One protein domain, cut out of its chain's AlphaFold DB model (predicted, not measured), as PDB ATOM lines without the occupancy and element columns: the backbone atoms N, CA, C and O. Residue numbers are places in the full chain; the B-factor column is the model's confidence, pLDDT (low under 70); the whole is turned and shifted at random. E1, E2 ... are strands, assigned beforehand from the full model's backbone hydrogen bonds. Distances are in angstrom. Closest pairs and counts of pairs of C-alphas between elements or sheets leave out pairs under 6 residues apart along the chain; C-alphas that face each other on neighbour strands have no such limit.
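This is residues 348 to 402 of the 402 residues of an uncharacterized protein of Candidatus Poribacteria bacterium (UniProt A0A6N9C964). This is a piece with little regular structure: one long hairpin of two antiparallel strands, E1 then E2, with a wide loop, residues 357 to 372, at one end and a long tail, residues 379 to 402, after E2. The printed part has 55 residues with two named strands and no named helix; the class is all strand, with 13 residues in named elements. It is loose, with a radius of gyration of the C-alphas of 13.7 A, and a rod in outline, spanning 41 by 17 by 17 A.

E1, residues 350 to 356, and E2, residues 373 to 378, are antiparallel neighbours and form a hairpin, their directions at 153 degrees. The C-alphas of Lys 354 and Val 374 face each other at 4.5 A. N 351 and O 377, 2.8 A, and N 375 and O 353, 2.9 A, are within hydrogen-bond range.

E1 begins at C-alpha 350 (6.072, 33.155, 36.546) and measures 18.3 A. E2 measures 16.8 A and ends at C-alpha 378 (10.477, 34.018, 34.256).

The C-alphas of Pro 364 and Ser 381 are the two farthest apart, 41.4 A. The link from E1 to E2, 16 residues, is long. The printed part has no cut and ends at the chain's last residue, Trp 402. Residues 348 to 349 and 380 to 381 have pLDDT under 70.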
ATOM      1  N   THR A 348       6.154  27.866  31.992       62.00
ATOM      2  CA  THR A 348       7.265  28.420  32.767       62.00
ATOM      3  C   THR A 348       6.716  29.047  34.050       62.00
ATOM      4  O   THR A 348       5.733  29.799  33.988       62.00
ATOM      5  N   PRO A 349       7.287  28.755  35.234       65.06
ATOM      6  CA  PRO A 349       6.861  29.391  36.471       65.06
ATOM      7  C   PRO A 349       7.089  30.904  36.386       65.06
ATOM      8  O   PRO A 349       8.176  31.363  36.045       65.06
ATOM      9  N   LYS A 350       6.067  31.694  36.721       83.81
ATOM     10  CA  LYS A 350       6.072  33.155  36.546       83.81
ATOM     11  C   LYS A 350       6.234  33.867  37.883       83.81
ATOM     12  O   LYS A 350       5.668  33.440  38.889       83.81
ATOM     13  N   ILE A 351       6.958  34.981  37.888       88.31
ATOM     14  CA  ILE A 351       6.980  35.948  38.990       88.31
ATOM     15  C   ILE A 351       6.333  37.240  38.493       88.31
ATOM     16  O   ILE A 351       6.615  37.694  37.386       88.31
ATOM     17  N   LEU A 352       5.481  37.836  39.325       90.31
ATOM     18  CA  LEU A 352       4.951  39.177  39.104       90.31
ATOM     19  C   LEU A 352       5.796  40.185  39.878       90.31
ATOM     20  O   LEU A 352       5.911  40.084  41.101       90.31
ATOM     21  N   VAL A 353       6.357  41.164  39.175       91.75
ATOM     22  CA  VAL A 353       7.023  42.317  39.791       91.75
ATOM     23  C   VAL A 353       6.115  43.525  39.617       91.75
ATOM     24  O   VAL A 353       5.653  43.820  38.515       91.75
ATOM     25  N   LYS A 354       5.810  44.213  40.719       92.31
ATOM     26  CA  LYS A 354       4.985  45.423  40.684       92.31
ATOM     27  C   LYS A 354       5.816  46.586  40.157       92.31
ATOM     28  O   LYS A 354       6.908  46.820  40.664       92.31
ATOM     29  N   LEU A 355       5.276  47.321  39.191       91.50
ATOM     30  CA  LEU A 355       5.914  48.508  38.623       91.50
ATOM     31  C   LEU A 355       5.179  49.799  38.998       91.50
ATOM     32  O   LEU A 355       5.825  50.827  39.166       91.50
ATOM     33  N   SER A 356       3.845  49.768  39.127       92.88
ATOM     34  CA  SER A 356       3.050  50.962  39.457       92.88
ATOM     35  C   SER A 356       1.676  50.640  40.060       92.88
ATOM     36  O   SER A 356       1.201  49.503  39.989       92.88
ATOM     37  N   GLY A 357       1.037  51.658  40.645       91.69
ATOM     38  CA  GLY A 357      -0.358  51.652  41.108       91.69
ATOM     39  C   GLY A 357      -0.605  51.137  42.535       91.69
ATOM     40  O   GLY A 357      -1.746  51.134  42.995       91.69
ATOM     41  N   ASP A 358       0.448  50.722  43.234       91.81
ATOM     42  CA  ASP A 358       0.460  50.235  44.620       91.81
ATOM     43  C   ASP A 358       0.313  51.395  45.648       91.81
ATOM     44  O   ASP A 358       0.675  52.534  45.354       91.81
ATOM     45  N   ASN A 359      -0.262  51.117  46.832       89.69
ATOM     46  CA  ASN A 359      -0.361  52.027  47.995       89.69
ATOM     47  C   ASN A 359      -0.980  53.418  47.745       89.69
ATOM     48  O   ASN A 359      -0.712  54.381  48.464       89.69
ATOM     49  N   GLN A 360      -1.859  53.534  46.753       91.88
ATOM     50  CA  GLN A 360      -2.574  54.776  46.476       91.88
ATOM     51  C   GLN A 360      -3.742  54.994  47.440       91.88
ATOM     52  O   GLN A 360      -4.438  54.057  47.834       91.88
ATOM     53  N   THR A 361      -4.009  56.258  47.758       91.06
ATOM     54  CA  THR A 361      -5.180  56.683  48.528       91.06
ATOM     55  C   THR A 361      -5.972  57.719  47.739       91.06
ATOM     56  O   THR A 361      -5.439  58.422  46.881       91.06
ATOM     57  N   GLY A 362      -7.273  57.791  47.998       89.25
ATOM     58  CA  GLY A 362      -8.179  58.706  47.318       89.25
ATOM     59  C   GLY A 362      -9.496  58.826  48.071       89.25
ATOM     60  O   GLY A 362      -9.807  58.011  48.943       89.25
ATOM     61  N   THR A 363     -10.273  59.855  47.748       90.75
ATOM     62  CA  THR A 363     -11.622  60.008  48.297       90.75
ATOM     63  C   THR A 363     -12.546  58.904  47.759       90.75
ATOM     64  O   THR A 363     -12.377  58.455  46.622       90.75
ATOM     65  N   PRO A 364     -13.536  58.432  48.543       88.56
ATOM     66  CA  PRO A 364     -14.460  57.398  48.083       88.56
ATOM     67  C   PRO A 364     -15.146  57.777  46.763       88.56
ATOM     68  O   PRO A 364     -15.753  58.839  46.654       88.56
ATOM     69  N   GLY A 365     -15.060  56.894  45.764       86.25
ATOM     70  CA  GLY A 365     -15.657  57.097  44.439       86.25
ATOM     71  C   GLY A 365     -14.775  57.837  43.428       86.25
ATOM     72  O   GLY A 365     -15.121  57.843  42.248       86.25
ATOM     73  N   ALA A 366     -13.637  58.404  43.840       89.56
ATOM     74  CA  ALA A 366     -12.663  58.978  42.913       89.56
ATOM     75  C   ALA A 366     -11.798  57.888  42.251       89.56
ATOM     76  O   ALA A 366     -11.471  56.873  42.870       89.56
ATOM     77  N   ALA A 367     -11.408  58.115  40.994       90.38
ATOM     78  CA  ALA A 367     -10.408  57.294  40.318       90.38
ATOM     79  C   ALA A 367      -9.012  57.579  40.894       90.38
ATOM     80  O   ALA A 367      -8.671  58.732  41.165       90.38
ATOM     81  N   LEU A 368      -8.205  56.533  41.072       92.19
ATOM     82  CA  LEU A 368      -6.824  56.673  41.531       92.19
ATOM     83  C   LEU A 368      -5.914  57.072  40.355       92.19
ATOM     84  O   LEU A 368      -6.119  56.577  39.245       92.19
ATOM     85  N   PRO A 369      -4.931  57.966  40.573       90.88
ATOM     86  CA  PRO A 369      -4.195  58.611  39.486       90.88
ATOM     87  C   PRO A 369      -3.211  57.697  38.740       90.88
ATOM     88  O   PRO A 369      -2.918  57.967  37.578       90.88
ATOM     89  N   HIS A 370      -2.702  56.629  39.362       92.88
ATOM     90  CA  HIS A 370      -1.742  55.715  38.736       92.88
ATOM     91  C   HIS A 370      -2.377  54.350  38.432       92.88
ATOM     92  O   HIS A 370      -3.001  53.749  39.313       92.88
ATOM     93  N   PRO A 371      -2.199  53.809  37.217       92.19
ATOM     94  CA  PRO A 371      -2.688  52.479  36.877       92.19
ATOM     95  C   PRO A 371      -1.882  51.379  37.581       92.19
ATOM     96  O   PRO A 371      -0.700  51.547  37.882       92.19
ATOM     97  N   LEU A 372      -2.512  50.219  37.790       91.81
ATOM     98  CA  LEU A 372      -1.816  49.009  38.227       91.81
ATOM     99  C   LEU A 372      -0.987  48.457  37.066       91.81
ATOM    100  O   LEU A 372      -1.538  48.001  36.065       91.81
ATOM    101  N   ILE A 373       0.337  48.484  37.212       92.62
ATOM    102  CA  ILE A 373       1.271  47.941  36.221       92.62
ATOM    103  C   ILE A 373       2.130  46.888  36.906       92.62
ATOM    104  O   ILE A 373       2.729  47.139  37.955       92.62
ATOM    105  N   VAL A 374       2.209  45.713  36.293       92.94
ATOM    106  CA  VAL A 374       3.122  44.641  36.685       92.94
ATOM    107  C   VAL A 374       3.885  44.174  35.456       92.94
ATOM    108  O   VAL A 374       3.347  44.178  34.349       92.94
ATOM    109  N   GLU A 375       5.118  43.740  35.653       91.81
ATOM    110  CA  GLU A 375       5.844  42.956  34.661       91.81
ATOM    111  C   GLU A 375       5.829  41.484  35.066       91.81
ATOM    112  O   GLU A 375       5.892  41.127  36.249       91.81
ATOM    113  N   VAL A 376       5.734  40.620  34.060       88.88
ATOM    114  CA  VAL A 376       5.826  39.177  34.231       88.88
ATOM    115  C   VAL A 376       7.245  38.766  33.876       88.88
ATOM    116  O   VAL A 376       7.711  39.030  32.766       88.88
ATOM    117  N   ARG A 377       7.927  38.117  34.816       85.62
ATOM    118  CA  ARG A 377       9.260  37.557  34.603       85.62
ATOM    119  C   ARG A 377       9.251  36.053  34.757       85.62
ATOM    120  O   ARG A 377       8.474  35.496  35.535       85.62
ATOM    121  N   ASP A 378      10.165  35.418  34.051       78.81
ATOM    122  CA  ASP A 378      10.477  34.018  34.256       78.81
ATOM    123  C   ASP A 378      11.113  33.789  35.642       78.81
ATOM    124  O   ASP A 378      11.961  34.567  36.098       78.81
ATOM    125  N   LYS A 379      10.689  32.736  36.353       75.06
ATOM    126  CA  LYS A 379      11.147  32.485  37.727       75.06
ATOM    127  C   LYS A 379      12.599  32.032  37.781       75.06
ATOM    128  O   LYS A 379      13.278  32.427  38.738       75.06
ATOM    129  N   GLN A 380      13.049  31.235  36.812       68.81
ATOM    130  CA  GLN A 380      14.412  30.708  36.768       68.81
ATOM    131  C   GLN A 380      15.403  31.746  36.220       68.81
ATOM    132  O   GLN A 380      16.319  32.149  36.932       68.81
ATOM    133  N   SER A 381      15.185  32.228  34.999       67.94
ATOM    134  CA  SER A 381      16.089  33.109  34.246       67.94
ATOM    135  C   SER A 381      15.961  34.600  34.573       67.94
ATOM    136  O   SER A 381      16.868  35.365  34.266       67.94
ATOM    137  N   LYS A 382      14.852  35.038  35.191       77.62
ATOM    138  CA  LYS A 382      14.517  36.458  35.460       77.62
ATOM    139  C   LYS A 382      14.272  37.330  34.217       77.62
ATOM    140  O   LYS A 382      14.086  38.546  34.357       77.62
ATOM    141  N   ASN A 383      14.198  36.729  33.030       79.44
ATOM    142  CA  ASN A 383      13.893  37.421  31.776       79.44
ATOM    143  C   ASN A 383      12.438  37.919  31.716       79.44
ATOM    144  O   ASN A 383      11.552  37.356  32.361       79.44
ATOM    145  N   LEU A 384      12.194  38.981  30.938       79.44
ATOM    146  CA  LEU A 384      10.858  39.548  30.705       79.44
ATOM    147  C   LEU A 384      10.027  38.657  29.774       79.44
ATOM    148  O   LEU A 384      10.522  38.219  28.738       79.44
ATOM    149  N   LEU A 385       8.752  38.449  30.116       79.56
ATOM    150  CA  LEU A 385       7.809  37.647  29.331       79.56
ATOM    151  C   LEU A 385       6.722  38.539  28.688       79.56
ATOM    152  O   LEU A 385       5.754  38.900  29.367       79.56
ATOM    153  N   PRO A 386       6.847  38.911  27.397       77.94
ATOM    154  CA  PRO A 386       5.854  39.740  26.713       77.94
ATOM    155  C   PRO A 386       4.552  38.971  26.422       77.94
ATOM    156  O   PRO A 386       4.550  37.753  26.266       77.94
ATOM    157  N   GLY A 387       3.426  39.689  26.335       78.31
ATOM    158  CA  GLY A 387       2.134  39.132  25.894       78.31
ATOM    159  C   GLY A 387       1.397  38.242  26.906       78.31
ATOM    160  O   GLY A 387       0.339  37.705  26.585       78.31
ATOM    161  N   VAL A 388       1.906  38.085  28.133       84.06
ATOM    162  CA  VAL A 388       1.230  37.295  29.172       84.06
ATOM    163  C   VAL A 388       0.000  38.035  29.705       84.06
ATOM    164  O   VAL A 388       0.104  39.152  30.206       84.06
ATOM    165  N   GLN A 389      -1.165  37.383  29.660       85.31
ATOM    166  CA  GLN A 389      -2.394  37.932  30.231       85.31
ATOM    167  C   GLN A 389      -2.308  37.992  31.765       85.31
ATOM    168  O   GLN A 389      -2.082  36.980  32.430       85.31
ATOM    169  N   VAL A 390      -2.537  39.181  32.324       88.06
ATOM    170  CA  VAL A 390      -2.601  39.425  33.770       88.06
ATOM    171  C   VAL A 390      -4.038  39.760  34.154       88.06
ATOM    172  O   VAL A 390      -4.663  40.624  33.543       88.06
ATOM    173  N   ARG A 391      -4.567  39.091  35.184       90.62
ATOM    174  CA  ARG A 391      -5.882  39.394  35.765       90.62
ATOM    175  C   ARG A 391      -5.709  40.003  37.152       90.62
ATOM    176  O   ARG A 391      -5.182  39.354  38.051       90.62
ATOM    177  N   PHE A 392      -6.222  41.214  37.341       89.69
ATOM    178  CA  PHE A 392      -6.347  41.841  38.656       89.69
ATOM    179  C   PHE A 392      -7.694  41.475  39.285       89.69
ATOM    180  O   PHE A 392      -8.708  41.403  38.595       89.69
ATOM    181  N   THR A 393      -7.705  41.225  40.596       91.69
ATOM    182  CA  THR A 393      -8.925  40.907  41.356       91.69
ATOM    183  C   THR A 393      -8.941  41.721  42.641       91.69
ATOM    184  O   THR A 393      -7.909  41.872  43.294       91.69
ATOM    185  N   ILE A 394     -10.110  42.239  43.013       90.81
ATOM    186  CA  ILE A 394     -10.304  42.943  44.284       90.81
ATOM    187  C   ILE A 394     -10.471  41.898  45.383       90.81
ATOM    188  O   ILE A 394     -11.404  41.099  45.340       90.81
ATOM    189  N   THR A 395      -9.572  41.896  46.363       91.94
ATOM    190  CA  THR A 395      -9.587  40.929  47.472       91.94
ATOM    191  C   THR A 395     -10.320  41.447  48.710       91.94
ATOM    192  O   THR A 395     -10.751  40.651  49.540       91.94
ATOM    193  N   SER A 396     -10.490  42.766  48.842       90.94
ATOM    194  CA  SER A 396     -11.223  43.399  49.941       90.94
ATOM    195  C   SER A 396     -11.742  44.794  49.558       90.94
ATOM    196  O   SER A 396     -11.233  45.443  48.643       90.94
ATOM    197  N   GLY A 397     -12.775  45.269  50.263       89.06
ATOM    198  CA  GLY A 397     -13.386  46.583  50.029       89.06
ATOM    199  C   GLY A 397     -14.407  46.618  48.882       89.06
ATOM    200  O   GLY A 397     -14.842  45.587  48.379       89.06
ATOM    201  N   LYS A 398     -14.835  47.830  48.499       87.25
ATOM    202  CA  LYS A 398     -15.874  48.088  47.472       87.25
ATOM    203  C   LYS A 398     -15.331  48.813  46.229       87.25
ATOM    204  O   LYS A 398     -16.065  49.548  45.572       87.25
ATOM    205  N   GLY A 399     -14.033  48.668  45.952       85.12
ATOM    206  CA  GLY A 399     -13.392  49.260  44.774       85.12
ATOM    207  C   GLY A 399     -13.927  48.684  43.458       85.12
ATOM    208  O   GLY A 399     -14.683  47.715  43.457       85.12
ATOM    209  N   LYS A 400     -13.530  49.277  42.330       88.06
ATOM    210  CA  LYS A 400     -13.816  48.767  40.978       88.06
ATOM    211  C   LYS A 400     -12.540  48.823  40.137       88.06
ATOM    212  O   LYS A 400     -11.796  49.795  40.240       88.06
ATOM    213  N   LEU A 401     -12.299  47.776  39.350       87.56
ATOM    214  CA  LEU A 401     -11.239  47.706  38.340       87.56
ATOM    215  C   LEU A 401     -11.885  47.993  36.981       87.56
ATOM    216  O   LEU A 401     -12.953  47.440  36.708       87.56
ATOM    217  N   TRP A 402     -11.268  48.857  36.181       73.00
ATOM    218  CA  TRP A 402     -11.768  49.297  34.876       73.00
ATOM    219  C   TRP A 402     -10.693  49.120  33.818       73.00
ATOM    220  O   TRP A 402      -9.507  49.311  34.179       73.00
TER     221      TRP A 402